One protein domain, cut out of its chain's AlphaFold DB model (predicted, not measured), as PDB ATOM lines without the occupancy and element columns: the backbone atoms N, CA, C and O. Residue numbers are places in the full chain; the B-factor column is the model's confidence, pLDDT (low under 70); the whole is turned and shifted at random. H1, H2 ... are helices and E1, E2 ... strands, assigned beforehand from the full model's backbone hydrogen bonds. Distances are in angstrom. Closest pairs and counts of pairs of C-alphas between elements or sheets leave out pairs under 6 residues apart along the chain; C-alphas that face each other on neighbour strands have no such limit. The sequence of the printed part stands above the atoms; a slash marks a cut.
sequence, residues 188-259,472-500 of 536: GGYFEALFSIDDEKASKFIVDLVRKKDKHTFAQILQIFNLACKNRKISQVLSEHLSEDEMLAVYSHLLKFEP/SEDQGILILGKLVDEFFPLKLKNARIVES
ATOM      1  N   GLY A 188     -26.274  42.237  50.790       85.06
ATOM      2  CA  GLY A 188     -26.037  43.639  50.428       85.06
ATOM      3  C   GLY A 188     -24.623  44.106  50.786       85.06
ATOM      4  O   GLY A 188     -23.924  44.652  49.932       85.06
ATOM      5  N   GLY A 189     -24.161  43.803  52.008       83.75
ATOM      6  CA  GLY A 189     -22.810  44.148  52.459       83.75
ATOM      7  C   GLY A 189     -21.707  43.444  51.662       83.75
ATOM      8  O   GLY A 189     -20.651  44.028  51.429       83.75
ATOM      9  N   TYR A 190     -21.961  42.221  51.179       85.12
ATOM     10  CA  TYR A 190     -21.046  41.522  50.273       85.12
ATOM     11  C   TYR A 190     -20.858  42.279  48.949       85.12
ATOM     12  O   TYR A 190     -19.723  42.536  48.544       85.12
ATOM     13  N   PHE A 191     -21.945  42.677  48.281       87.19
ATOM     14  CA  PHE A 191     -21.831  43.415  47.019       87.19
ATOM     15  C   PHE A 191     -21.251  44.816  47.229       87.19
ATOM     16  O   PHE A 191     -20.453  45.265  46.412       87.19
ATOM     17  N   GLU A 192     -21.581  45.502  48.329       87.19
ATOM     18  CA  GLU A 192     -20.966  46.798  48.664       87.19
ATOM     19  C   GLU A 192     -19.446  46.680  48.814       87.19
ATOM     20  O   GLU A 192     -18.702  47.488  48.253       87.19
ATOM     21  N   ALA A 193     -18.979  45.638  49.505       82.50
ATOM     22  CA  ALA A 193     -17.562  45.323  49.620       82.50
ATOM     23  C   ALA A 193     -16.931  45.026  48.250       82.50
ATOM     24  O   ALA A 193     -15.872  45.569  47.939       82.50
ATOM     25  N   LEU A 194     -17.596  44.225  47.409       83.31
ATOM     26  CA  LEU A 194     -17.108  43.870  46.073       83.31
ATOM     27  C   LEU A 194     -16.909  45.113  45.189       83.31
ATOM     28  O   LEU A 194     -15.825  45.313  44.641       83.31
ATOM     29  N   PHE A 195     -17.915  45.989  45.120       86.19
ATOM     30  CA  PHE A 195     -17.840  47.250  44.373       86.19
ATOM     31  C   PHE A 195     -16.842  48.253  44.968       86.19
ATOM     32  O   PHE A 195     -16.348  49.123  44.255       86.19
ATOM     33  N   SER A 196     -16.542  48.164  46.268       84.00
ATOM     34  CA  SER A 196     -15.545  49.025  46.921       84.00
ATOM     35  C   SER A 196     -14.102  48.609  46.617       84.00
ATOM     36  O   SER A 196     -13.191  49.427  46.768       84.00
ATOM     37  N   ILE A 197     -13.887  47.351  46.211       80.69
ATOM     38  CA  ILE A 197     -12.576  46.839  45.792       80.69
ATOM     39  C   ILE A 197     -12.300  47.227  44.340       80.69
ATOM     40  O   ILE A 197     -11.270  47.834  44.054       80.69
ATOM     41  N   ASP A 198     -13.192  46.832  43.431       80.81
ATOM     42  CA  ASP A 198     -13.008  46.986  41.986       80.81
ATOM     43  C   ASP A 198     -14.376  47.029  41.294       80.81
ATOM     44  O   ASP A 198     -15.021  46.001  41.083       80.81
ATOM     45  N   ASP A 199     -14.824  48.241  40.978       86.12
ATOM     46  CA  ASP A 199     -16.152  48.513  40.426       86.12
ATOM     47  C   ASP A 199     -16.350  47.889  39.033       86.12
ATOM     48  O   ASP A 199     -17.397  47.303  38.751       86.12
ATOM     49  N   GLU A 200     -15.319  47.928  38.185       86.75
ATOM     50  CA  GLU A 200     -15.366  47.399  36.819       86.75
ATOM     51  C   GLU A 200     -15.471  45.872  36.831       86.75
ATOM     52  O   GLU A 200     -16.344  45.283  36.181       86.75
ATOM     53  N   LYS A 201     -14.627  45.202  37.624       84.38
ATOM     54  CA  LYS A 201     -14.696  43.743  37.728       84.38
ATOM     55  C   LYS A 201     -15.964  43.277  38.440       84.38
ATOM     56  O   LYS A 201     -16.520  42.252  38.044       84.38
ATOM     57  N   ALA A 202     -16.437  43.997  39.459       86.81
ATOM     58  CA  ALA A 202     -17.709  43.707  40.123       86.81
ATOM     59  C   ALA A 202     -18.885  43.789  39.139       86.81
ATOM     60  O   ALA A 202     -19.730  42.893  39.104       86.81
ATOM     61  N   SER A 203     -18.887  44.818  38.287       90.50
ATOM     62  CA  SER A 203     -19.892  44.999  37.239       90.50
ATOM     63  C   SER A 203     -19.860  43.847  36.236       90.50
ATOM     64  O   SER A 203     -20.885  43.210  35.988       90.50
ATOM     65  N   LYS A 204     -18.670  43.495  35.732       88.19
ATOM     66  CA  LYS A 204     -18.494  42.353  34.825       88.19
ATOM     67  C   LYS A 204     -18.970  41.042  35.452       88.19
ATOM     68  O   LYS A 204     -19.665  40.272  34.799       88.19
ATOM     69  N   PHE A 205     -18.650  40.814  36.724       87.44
ATOM     70  CA  PHE A 205     -19.083  39.629  37.459       87.44
ATOM     71  C   PHE A 205     -20.611  39.518  37.535       87.44
ATOM     72  O   PHE A 205     -21.160  38.458  37.245       87.44
ATOM     73  N   ILE A 206     -21.311  40.606  37.867       91.06
ATOM     74  CA  ILE A 206     -22.783  40.630  37.909       91.06
ATOM     75  C   ILE A 206     -23.377  40.297  36.538       91.06
ATOM     76  O   ILE A 206     -24.305  39.493  36.447       91.06
ATOM     77  N   VAL A 207     -22.825  40.871  35.470       91.19
ATOM     78  CA  VAL A 207     -23.287  40.626  34.098       91.19
ATOM     79  C   VAL A 207     -23.042  39.174  33.675       91.19
ATOM     80  O   VAL A 207     -23.945  38.529  33.141       91.19
ATOM     81  N   ASP A 208     -21.858  38.630  33.954       88.25
ATOM     82  CA  ASP A 208     -21.496  37.247  33.619       88.25
ATOM     83  C   ASP A 208     -22.386  36.230  34.353       88.25
ATOM     84  O   ASP A 208     -22.772  35.207  33.780       88.25
ATOM     85  N   LEU A 209     -22.772  36.529  35.599       88.00
ATOM     86  CA  LEU A 209     -23.712  35.718  36.371       88.00
ATOM     87  C   LEU A 209     -25.090  35.639  35.696       88.00
ATOM     88  O   LEU A 209     -25.631  34.546  35.525       88.00
ATOM     89  N   VAL A 210     -25.642  36.772  35.261       88.62
ATOM     90  CA  VAL A 210     -26.962  36.828  34.599       88.62
ATOM     91  C   VAL A 210     -26.921  36.234  33.192       88.62
ATOM     92  O   VAL A 210     -27.923  35.731  32.701       88.62
ATOM     93  N   ARG A 211     -25.753  36.192  32.546       89.50
ATOM     94  CA  ARG A 211     -25.577  35.557  31.229       89.50
ATOM     95  C   ARG A 211     -25.337  34.047  31.285       89.50
ATOM     96  O   ARG A 211     -25.146  33.420  30.236       89.50
ATOM     97  N   LYS A 212     -25.351  33.422  32.469       81.12
ATOM     98  CA  LYS A 212     -25.254  31.959  32.565       81.12
ATOM     99  C   LYS A 212     -26.442  31.303  31.851       81.12
ATOM    100  O   LYS A 212     -27.599  31.592  32.121       81.12
ATOM    101  N   LYS A 213     -26.134  30.355  30.958       74.69
ATOM    102  CA  LYS A 213     -27.134  29.639  30.142       74.69
ATOM    103  C   LYS A 213     -28.013  28.673  30.942       74.69
ATOM    104  O   LYS A 213     -29.060  28.257  30.452       74.69
ATOM    105  N   ASP A 214     -27.578  28.277  32.136       85.25
ATOM    106  CA  ASP A 214     -28.339  27.361  32.981       85.25
ATOM    107  C   ASP A 214     -29.529  28.078  33.635       85.25
ATOM    108  O   ASP A 214     -29.349  28.981  34.451       85.25
ATOM    109  N   LYS A 215     -30.750  27.652  33.287       81.56
ATOM    110  CA  LYS A 215     -31.998  28.300  33.730       81.56
ATOM    111  C   LYS A 215     -32.172  28.289  35.248       81.56
ATOM    112  O   LYS A 215     -32.679  29.257  35.809       81.56
ATOM    113  N   HIS A 216     -31.765  27.209  35.909       83.62
ATOM    114  CA  HIS A 216     -31.893  27.082  37.358       83.62
ATOM    115  C   HIS A 216     -30.921  28.024  38.079       83.62
ATOM    116  O   HIS A 216     -31.313  28.773  38.970       83.62
ATOM    117  N   THR A 217     -29.663  28.050  37.638       83.88
ATOM    118  CA  THR A 217     -28.645  28.972  38.148       83.88
ATOM    119  C   THR A 217     -29.047  30.428  37.911       83.88
ATOM    120  O   THR A 217     -28.902  31.249  38.812       83.88
ATOM    121  N   PHE A 218     -29.610  30.747  36.742       87.88
ATOM    122  CA  PHE A 218     -30.131  32.079  36.432       87.88
ATOM    123  C   PHE A 218     -31.200  32.533  37.437       87.88
ATOM    124  O   PHE A 218     -31.085  33.612  38.017       87.88
ATOM    125  N   ALA A 219     -32.202  31.690  37.702       87.38
ATOM    126  CA  ALA A 219     -33.259  31.998  38.661       87.38
ATOM    127  C   ALA A 219     -32.700  32.227  40.078       87.38
ATOM    128  O   ALA A 219     -33.017  33.232  40.711       87.38
ATOM    129  N   GLN A 220     -31.793  31.358  40.539       88.56
ATOM    130  CA  GLN A 220     -31.142  31.498  41.846       88.56
ATOM    131  C   GLN A 220     -30.323  32.790  41.964       88.56
ATOM    132  O   GLN A 220     -30.379  33.463  42.991       88.56
ATOM    133  N   ILE A 221     -29.587  33.166  40.915       90.56
ATOM    134  CA  ILE A 221     -28.814  34.414  40.873       90.56
ATOM    135  C   ILE A 221     -29.736  35.626  41.010       90.56
ATOM    136  O   ILE A 221     -29.432  36.544  41.770       90.56
ATOM    137  N   LEU A 222     -30.882  35.626  40.328       92.00
ATOM    138  CA  LEU A 222     -31.837  36.725  40.440       92.00
ATOM    139  C   LEU A 222     -32.490  36.799  41.821       92.00
ATOM    140  O   LEU A 222     -32.684  37.905  42.322       92.00
ATOM    141  N   GLN A 223     -32.758  35.666  42.477       90.00
ATOM    142  CA  GLN A 223     -33.206  35.666  43.876       90.00
ATOM    143  C   GLN A 223     -32.139  36.267  44.804       90.00
ATOM    144  O   GLN A 223     -32.449  37.118  45.635       90.00
ATOM    145  N   ILE A 224     -30.866  35.903  44.616       91.00
ATOM    146  CA  ILE A 224     -29.735  36.481  45.360       91.00
ATOM    147  C   ILE A 224     -29.659  37.996  45.155       91.00
ATOM    148  O   ILE A 224     -29.514  38.744  46.121       91.00
ATOM    149  N   PHE A 225     -29.768  38.466  43.912       93.12
ATOM    150  CA  PHE A 225     -29.747  39.896  43.617       93.12
ATOM    151  C   PHE A 225     -30.965  40.618  44.191       93.12
ATOM    152  O   PHE A 225     -30.833  41.747  44.663       93.12
ATOM    153  N   ASN A 226     -32.131  39.969  44.215       90.44
ATOM    154  CA  ASN A 226     -33.323  40.513  44.849       90.44
ATOM    155  C   ASN A 226     -33.140  40.681  46.365       90.44
ATOM    156  O   ASN A 226     -33.500  41.719  46.910       90.44
ATOM    157  N   LEU A 227     -32.496  39.727  47.039       88.69
ATOM    158  CA  LEU A 227     -32.132  39.854  48.458       88.69
ATOM    159  C   LEU A 227     -31.051  40.924  48.688       88.69
ATOM    160  O   LEU A 227     -31.055  41.627  49.698       88.69
ATOM    161  N   ALA A 228     -30.136  41.092  47.733       88.69
ATOM    162  CA  ALA A 228     -29.082  42.103  47.770       88.69
ATOM    163  C   ALA A 228     -29.532  43.506  47.310       88.69
ATOM    164  O   ALA A 228     -28.704  44.418  47.270       88.69
ATOM    165  N   CYS A 229     -30.816  43.708  46.989       83.25
ATOM    166  CA  CYS A 229     -31.330  44.908  46.314       83.25
ATOM    167  C   CYS A 229     -31.099  46.232  47.058       83.25
ATOM    168  O   CYS A 229     -31.208  47.298  46.460       83.25
ATOM    169  N   LYS A 230     -30.736  46.210  48.348       83.06
ATOM    170  CA  LYS A 230     -30.302  47.420  49.069       83.06
ATOM    171  C   LYS A 230     -29.084  48.081  48.416       83.06
ATOM    172  O   LYS A 230     -28.917  49.293  48.531       83.06
ATOM    173  N   ASN A 231     -28.271  47.308  47.696       82.88
ATOM    174  CA  ASN A 231     -27.191  47.836  46.883       82.88
ATOM    175  C   ASN A 231     -27.701  48.236  45.486       82.88
ATOM    176  O   ASN A 231     -27.810  47.409  44.576       82.88
ATOM    177  N   ARG A 232     -27.941  49.540  45.302       86.25
ATOM    178  CA  ARG A 232     -28.420  50.128  44.037       86.25
ATOM    179  C   ARG A 232     -27.455  49.961  42.855       86.25
ATOM    180  O   ARG A 232     -27.875  50.103  41.712       86.25
ATOM    181  N   LYS A 233     -26.176  49.642  43.088       89.12
ATOM    182  CA  LYS A 233     -25.235  49.398  41.984       89.12
ATOM    183  C   LYS A 233     -25.586  48.136  41.200       89.12
ATOM    184  O   LYS A 233     -25.300  48.075  40.013       89.12
ATOM    185  N   ILE A 234     -26.241  47.152  41.824       90.88
ATOM    186  CA  ILE A 234     -26.682  45.940  41.117       90.88
ATOM    187  C   ILE A 234     -27.706  46.309  40.041       90.88
ATOM    188  O   ILE A 234     -27.532  45.943  38.881       90.88
ATOM    189  N   SER A 235     -28.750  47.062  40.399       90.69
ATOM    190  CA  SER A 235     -29.770  47.501  39.439       90.69
ATOM    191  C   SER A 235     -29.182  48.403  38.355       90.69
ATOM    192  O   SER A 235     -29.498  48.213  37.182       90.69
ATOM    193  N   GLN A 236     -28.267  49.306  38.722       90.00
ATOM    194  CA  GLN A 236     -27.551  50.148  37.765       90.00
ATOM    195  C   GLN A 236     -26.775  49.312  36.734       90.00
ATOM    196  O   GLN A 236     -27.038  49.425  35.537       90.00
ATOM    197  N   VAL A 237     -25.900  48.406  37.185       91.81
ATOM    198  CA  VAL A 237     -25.084  47.558  36.299       91.81
ATOM    199  C   VAL A 237     -25.954  46.751  35.342       91.81
ATOM    200  O   VAL A 237     -25.679  46.730  34.142       91.81
ATOM    201  N   LEU A 238     -27.014  46.116  35.852       92.12
ATOM    202  CA  LEU A 238     -27.931  45.327  35.028       92.12
ATOM    203  C   LEU A 238     -28.614  46.195  33.965       92.12
ATOM    204  O   LEU A 238     -28.660  45.808  32.802       92.12
ATOM    205  N   SER A 239     -29.092  47.383  34.340       89.44
ATOM    206  CA  SER A 239     -29.782  48.285  33.413       89.44
ATOM    207  C   SER A 239     -28.881  48.858  32.311       89.44
ATOM    208  O   SER A 239     -29.367  49.100  31.205       89.44
ATOM    209  N   GLU A 240     -27.590  49.051  32.601       89.88
ATOM    210  CA  GLU A 240     -26.603  49.645  31.691       89.88
ATOM    211  C   GLU A 240     -25.978  48.615  30.734       89.88
ATOM    212  O   GLU A 240     -25.687  48.943  29.585       89.88
ATOM    213  N   HIS A 241     -25.764  47.372  31.185       90.94
ATOM    214  CA  HIS A 241     -24.933  46.393  30.464       90.94
ATOM    215  C   HIS A 241     -25.710  45.254  29.794       90.94
ATOM    216  O   HIS A 241     -25.126  44.490  29.011       90.94
ATOM    217  N   LEU A 242     -26.997  45.096  30.109       91.75
ATOM    218  CA  LEU A 242     -27.851  44.086  29.491       91.75
ATOM    219  C   LEU A 242     -28.576  44.643  28.265       91.75
ATOM    220  O   LEU A 242     -29.084  45.767  28.260       91.75
ATOM    221  N   SER A 243     -28.663  43.813  27.229       90.94
ATOM    222  CA  SER A 243     -29.530  44.066  26.075       90.94
ATOM    223  C   SER A 243     -31.009  44.054  26.482       90.94
ATOM    224  O   SER A 243     -31.378  43.577  27.557       90.94
ATOM    225  N   GLU A 244     -31.888  44.574  25.626       89.69
ATOM    226  CA  GLU A 244     -33.328  44.602  25.914       89.69
ATOM    227  C   GLU A 244     -33.927  43.213  26.158       89.69
ATOM    228  O   GLU A 244     -34.705  43.041  27.096       89.69
ATOM    229  N   ASP A 245     -33.547  42.217  25.358       90.94
ATOM    230  CA  ASP A 245     -34.071  40.858  25.503       90.94
ATOM    231  C   ASP A 245     -33.561  40.186  26.788       90.94
ATOM    232  O   ASP A 245     -34.320  39.499  27.473       90.94
ATOM    233  N   GLU A 246     -32.308  40.447  27.173       92.62
ATOM    234  CA  GLU A 246     -31.761  40.013  28.465       92.62
ATOM    235  C   GLU A 246     -32.503  40.679  29.632       92.62
ATOM    236  O   GLU A 246     -32.879  40.006  30.592       92.62
ATOM    237  N   MET A 247     -32.785  41.982  29.533       91.81
ATOM    238  CA  MET A 247     -33.573  42.706  30.536       91.81
ATOM    239  C   MET A 247     -34.991  42.145  30.667       91.81
ATOM    240  O   MET A 247     -35.486  41.989  31.782       91.81
ATOM    241  N   LEU A 248     -35.645  41.794  29.559       91.50
ATOM    242  CA  LEU A 248     -36.973  41.175  29.588       91.50
ATOM    243  C   LEU A 248     -36.953  39.786  30.232       91.50
ATOM    244  O   LEU A 248     -37.878  39.454  30.976       91.50
ATOM    245  N   ALA A 249     -35.893  39.003  30.021       91.62
ATOM    246  CA  ALA A 249     -35.705  37.733  30.721       91.62
ATOM    247  C   ALA A 249     -35.545  37.937  32.238       91.62
ATOM    248  O   ALA A 249     -36.168  37.218  33.025       91.62
ATOM    249  N   VAL A 250     -34.776  38.953  32.654       93.06
ATOM    250  CA  VAL A 250     -34.641  39.341  34.067       93.06
ATOM    251  C   VAL A 250     -35.993  39.753  34.649       93.06
ATOM    252  O   VAL A 250     -36.399  39.217  35.681       93.06
ATOM    253  N   TYR A 251     -36.734  40.640  33.978       92.75
ATOM    254  CA  TYR A 251     -38.058  41.073  34.431       92.75
ATOM    255  C   TYR A 251     -39.037  39.908  34.567       92.75
ATOM    256  O   TYR A 251     -39.716  39.798  35.586       92.75
ATOM    257  N   SER A 252     -39.079  39.015  33.576       91.19
ATOM    258  CA  SER A 252     -39.940  37.829  33.590       91.19
ATOM    259  C   SER A 252     -39.689  36.944  34.813       91.19
ATOM    260  O   SER A 252     -40.635  36.438  35.413       91.19
ATOM    261  N   HIS A 253     -38.428  36.770  35.218       90.69
ATOM    262  CA  HIS A 253     -38.098  36.000  36.416       90.69
ATOM    263  C   HIS A 253     -38.408  36.752  37.709       90.69
ATOM    264  O   HIS A 253     -39.013  36.171  38.605       90.69
ATOM    265  N   LEU A 254     -38.066  38.038  37.800       91.81
ATOM    266  CA  LEU A 254     -38.331  38.824  39.004       91.81
ATOM    267  C   LEU A 254     -39.832  38.958  39.302       91.81
ATOM    268  O   LEU A 254     -40.228  38.856  40.458       91.81
ATOM    269  N   LEU A 255     -40.679  39.096  38.275       91.50
ATOM    270  CA  LEU A 255     -42.141  39.116  38.431       91.50
ATOM    271  C   LEU A 255     -42.682  37.836  39.093       91.50
ATOM    272  O   LEU A 255     -43.633  37.886  39.873       91.50
ATOM    273  N   LYS A 256     -42.058  36.678  38.846       88.81
ATOM    274  CA  LYS A 256     -42.476  35.411  39.468       88.81
ATOM    275  C   LYS A 256     -42.259  35.411  40.981       88.81
ATOM    276  O   LYS A 256     -43.020  34.735  41.667       88.81
ATOM    277  N   PHE A 257     -41.283  36.172  41.481       86.25
ATOM    278  CA  PHE A 257     -40.962  36.272  42.909       86.25
ATOM    279  C   PHE A 257     -41.879  37.227  43.679       86.25
ATOM    280  O   PHE A 257     -41.889  37.197  44.903       86.25
ATOM    281  N   GLU A 258     -42.651  38.067  42.990       88.50
ATOM    282  CA  GLU A 258     -43.546  39.028  43.634       88.50
ATOM    283  C   GLU A 258     -44.831  38.327  44.116       88.50
ATOM    284  O   GLU A 258     -45.620  37.869  43.279       88.50
ATOM    285  N   PRO A 259     -45.090  38.217  45.430       88.50
ATOM    286  CA  PRO A 259     -46.341  37.644  45.923       88.50
ATOM    287  C   PRO A 259     -47.510  38.580  45.593       88.50
ATOM    288  O   PRO A 259     -47.322  39.786  45.436       88.50
ATOM    289  N   SER A 472     -32.991  31.551  51.315       84.69
ATOM    290  CA  SER A 472     -32.549  32.353  52.467       84.69
ATOM    291  C   SER A 472     -31.237  33.099  52.183       84.69
ATOM    292  O   SER A 472     -30.437  32.664  51.352       84.69
ATOM    293  N   GLU A 473     -30.956  34.195  52.906       81.44
ATOM    294  CA  GLU A 473     -29.690  34.938  52.743       81.44
ATOM    295  C   GLU A 473     -28.453  34.037  52.920       81.44
ATOM    296  O   GLU A 473     -27.522  34.109  52.117       81.44
ATOM    297  N   ASP A 474     -28.453  33.141  53.913       80.56
ATOM    298  CA  ASP A 474     -27.340  32.212  54.153       80.56
ATOM    299  C   ASP A 474     -27.155  31.213  52.995       80.56
ATOM    300  O   ASP A 474     -26.024  30.912  52.604       80.56
ATOM    301  N   GLN A 475     -28.249  30.722  52.402       84.00
ATOM    302  CA  GLN A 475     -28.182  29.870  51.212       84.00
ATOM    303  C   GLN A 475     -27.668  30.652  49.998       84.00
ATOM    304  O   GLN A 475     -26.839  30.138  49.245       84.00
ATOM    305  N   GLY A 476     -28.098  31.907  49.841       82.06
ATOM    306  CA  GLY A 476     -27.604  32.806  48.803       82.06
ATOM    307  C   GLY A 476     -26.103  33.053  48.906       82.06
ATOM    308  O   GLY A 476     -25.401  32.945  47.902       82.06
ATOM    309  N   ILE A 477     -25.586  33.287  50.117       80.69
ATOM    310  CA  ILE A 477     -24.146  33.442  50.377       80.69
ATOM    311  C   ILE A 477     -23.381  32.161  50.011       80.69
ATOM    312  O   ILE A 477     -22.321  32.234  49.390       80.69
ATOM    313  N   LEU A 478     -23.912  30.981  50.348       80.88
ATOM    314  CA  LEU A 478     -23.289  29.698  50.003       80.88
ATOM    315  C   LEU A 478     -23.232  29.459  48.487       80.88
ATOM    316  O   LEU A 478     -22.222  28.966  47.981       80.88
ATOM    317  N   ILE A 479     -24.301  29.800  47.760       81.88
ATOM    318  CA  ILE A 479     -24.351  29.691  46.295       81.88
ATOM    319  C   ILE A 479     -23.369  30.681  45.659       81.88
ATOM    320  O   ILE A 479     -22.563  30.279  44.818       81.88
ATOM    321  N   LEU A 480     -23.364  31.939  46.110       80.81
ATOM    322  CA  LEU A 480     -22.393  32.952  45.686       80.81
ATOM    323  C   LEU A 480     -20.955  32.501  45.932       80.81
ATOM    324  O   LEU A 480     -20.129  32.637  45.039       80.81
ATOM    325  N   GLY A 481     -20.666  31.908  47.094       74.44
ATOM    326  CA  GLY A 481     -19.347  31.369  47.426       74.44
ATOM    327  C   GLY A 481     -18.813  30.406  46.371       74.44
ATOM    328  O   GLY A 481     -17.680  30.552  45.922       74.44
ATOM    329  N   LYS A 482     -19.659  29.479  45.907       76.50
ATOM    330  CA  LYS A 482     -19.302  28.530  44.841       76.50
ATOM    331  C   LYS A 482     -19.084  29.222  43.493       76.50
ATOM    332  O   LYS A 482     -18.192  28.836  42.751       76.50
ATOM    333  N   LEU A 483     -19.898  30.229  43.179       72.31
ATOM    334  CA  LEU A 483     -19.856  30.937  41.897       72.31
ATOM    335  C   LEU A 483     -18.684  31.925  41.800       72.31
ATOM    336  O   LEU A 483     -18.124  32.111  40.727       72.31
ATOM    337  N   VAL A 484     -18.281  32.556  42.899       70.00
ATOM    338  CA  VAL A 484     -17.160  33.510  42.921       70.00
ATOM    339  C   VAL A 484     -15.833  32.814  42.637       70.00
ATOM    340  O   VAL A 484     -15.035  33.338  41.860       70.00
ATOM    341  N   ASP A 485     -15.639  31.610  43.185       63.94
ATOM    342  CA  ASP A 485     -14.443  30.793  42.951       63.94
ATOM    343  C   ASP A 485     -14.249  30.433  41.458       63.94
ATOM    344  O   ASP A 485     -13.119  30.187  41.022       63.94
ATOM    345  N   GLU A 486     -15.330  30.423  40.665       60.59
ATOM    346  CA  GLU A 486     -15.308  30.148  39.221       60.59
ATOM    347  C   GLU A 486     -14.922  31.375  38.369       60.59
ATOM    348  O   GLU A 486     -14.267  31.212  37.340       60.59
ATOM    349  N   PHE A 487     -15.308  32.595  38.771       54.25
ATOM    350  CA  PHE A 487     -15.252  33.789  37.904       54.25
ATOM    351  C   PHE A 487     -14.208  34.824  38.309       54.25
ATOM    352  O   PHE A 487     -13.772  35.622  37.477       54.25
ATOM    353  N   PHE A 488     -13.788  34.828  39.571       54.19
ATOM    354  CA  PHE A 488     -12.901  35.852  40.097       54.19
ATOM    355  C   PHE A 488     -11.666  35.204  40.730       54.19
ATOM    356  O   PHE A 488     -11.774  34.194  41.423       54.19
ATOM    357  N   PRO A 489     -10.459  35.783  40.598       53.78
ATOM    358  CA  PRO A 489      -9.339  35.455  41.475       53.78
ATOM    359  C   PRO A 489      -9.571  36.036  42.886       53.78
ATOM    360  O   PRO A 489      -8.692  36.680  43.455       53.78
ATOM    361  N   LEU A 490     -10.757  35.831  43.455       52.31
ATOM    362  CA  LEU A 490     -11.090  36.104  44.847       52.31
ATOM    363  C   LEU A 490     -11.446  34.768  45.485       52.31
ATOM    364  O   LEU A 490     -12.172  33.979  44.892       52.31
ATOM    365  N   LYS A 491     -10.914  34.503  46.677       52.75
ATOM    366  CA  LYS A 491     -11.353  33.363  47.488       52.75
ATOM    367  C   LYS A 491     -12.280  33.878  48.572       52.75
ATOM    368  O   LYS A 491     -11.900  34.773  49.327       52.75
ATOM    369  N   LEU A 492     -13.464  33.279  48.678       53.28
ATOM    370  CA  LEU A 492     -14.349  33.485  49.820       53.28
ATOM    371  C   LEU A 492     -13.936  32.540  50.950       53.28
ATOM    372  O   LEU A 492     -14.358  31.385  51.018       53.28
ATOM    373  N   LYS A 493     -13.086  33.015  51.864       50.59
ATOM    374  CA  LYS A 493     -12.715  32.232  53.048       50.59
ATOM    375  C   LYS A 493     -13.873  32.265  54.049       50.59
ATOM    376  O   LYS A 493     -14.404  33.330  54.368       50.59
ATOM    377  N   ASN A 494     -14.290  31.091  54.527       52.47
ATOM    378  CA  ASN A 494     -15.380  30.913  55.500       52.47
ATOM    379  C   ASN A 494     -16.722  31.558  55.087       52.47
ATOM    380  O   ASN A 494     -17.476  32.007  55.949       52.47
ATOM    381  N   ALA A 495     -17.003  31.636  53.780       54.16
ATOM    382  CA  ALA A 495     -18.219  32.224  53.204       54.16
ATOM    383  C   ALA A 495     -18.474  33.711  53.545       54.16
ATOM    384  O   ALA A 495     -19.555  34.216  53.257       54.16
ATOM    385  N   ARG A 496     -17.522  34.425  54.168       54.75
ATOM    386  CA  ARG A 496     -17.758  35.781  54.710       54.75
ATOM    387  C   ARG A 496     -16.582  36.756  54.596       54.75
ATOM    388  O   ARG A 496     -16.711  37.890  55.041       54.75
ATOM    389  N   ILE A 497     -15.451  36.342  54.022       55.22
ATOM    390  CA  ILE A 497     -14.262  37.192  53.840       55.22
ATOM    391  C   ILE A 497     -13.813  37.100  52.379       55.22
ATOM    392  O   ILE A 497     -13.553  36.000  51.893       55.22
ATOM    393  N   VAL A 498     -13.732  38.243  51.686       51.12
ATOM    394  CA  VAL A 498     -13.197  38.342  50.318       51.12
ATOM    395  C   VAL A 498     -11.690  38.595  50.390       51.12
ATOM    396  O   VAL A 498     -11.268  39.674  50.798       51.12
ATOM    397  N   GLU A 499     -10.870  37.630  49.969       51.59
ATOM    398  CA  GLU A 499      -9.411  37.800  49.854       51.59
ATOM    399  C   GLU A 499      -8.969  37.830  48.381       51.59
ATOM    400  O   GLU A 499      -9.438  37.026  47.569       51.59
ATOM    401  N   SER A 500      -8.008  38.703  48.032       42.28
ATOM    402  CA  SER A 500      -7.325  38.639  46.729       42.28
ATOM    403  C   SER A 500      -6.540  37.334  46.628       42.28
ATOM    404  O   SER A 500      -5.695  37.069  47.487       42.28
TER     405      SER A 500
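What this domain is: This is residues 188 to 259 and 472 to 500 of the 536 residues of an uncharacterized protein of Legionella birminghamensis (UniProt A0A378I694). Six short helices pack crosswise into a compact body, with H2 and H3 in the middle and H5 at one end of the longest axis. At the other end a small two-stranded hairpin, E1 and E2, packs on H6 through E1. The printed part has 101 residues, mostly helix, in the order H1 to H6, E1, E2, with one antiparallel sheet, E1 - E2. The radius of gyration of the C-alphas is 12.9 A, and the spans are 34 by 27 by 25 A.

How they stand to each other: H1, residues 188 to 197, and H2, residues 199 to 210, only just touch, only at the corner, with 3 pairs of C-alphas within 8 A; the closest are Phe 195 and Ala 202, 5.5 A. H2 touches H3, residues 215 to 227, opposite ways at a steep tilt of 46 degrees, with C-alphas 210 and 218 closest at 6.0 A. H4, residues 232 to 241, touches H2, C-alphas 203 and 237 closest at 5.9 A. H5, residues 244 to 257, touches H3, C-alphas 219 and 253 closest at 6.7 A. H6, residues 473 to 487, touches H3 with residues 473 to 476 alone, C-alphas 224 and 476 closest at 5.5 A. E1, residues 490 to 493, and E2, residues 497 to 500, form an antiparallel hairpin, with N 491 and O 499 3.1 A apart, within hydrogen-bond range. Every O i to N i+4 pair is within range in H1 to H4, 8 of 10 in H5 and 9 of 11 in H6.

Where its parts are: H1 begins at C-alpha 188 (-26.037, 43.639, 50.428), and E2 ends at C-alpha 500 (-7.325, 38.639, 46.729). H5 is 20.4 A long and H6 20.7 A.

The domain as a whole: C-alphas 259 and 500, 39.0 A apart, are the farthest. Residues 260 to 471 are not printed, a gap of 16.2 A between C-alphas 259 and 472. The links printed whole are tight. Residues 485 to 500 have pLDDT under 70.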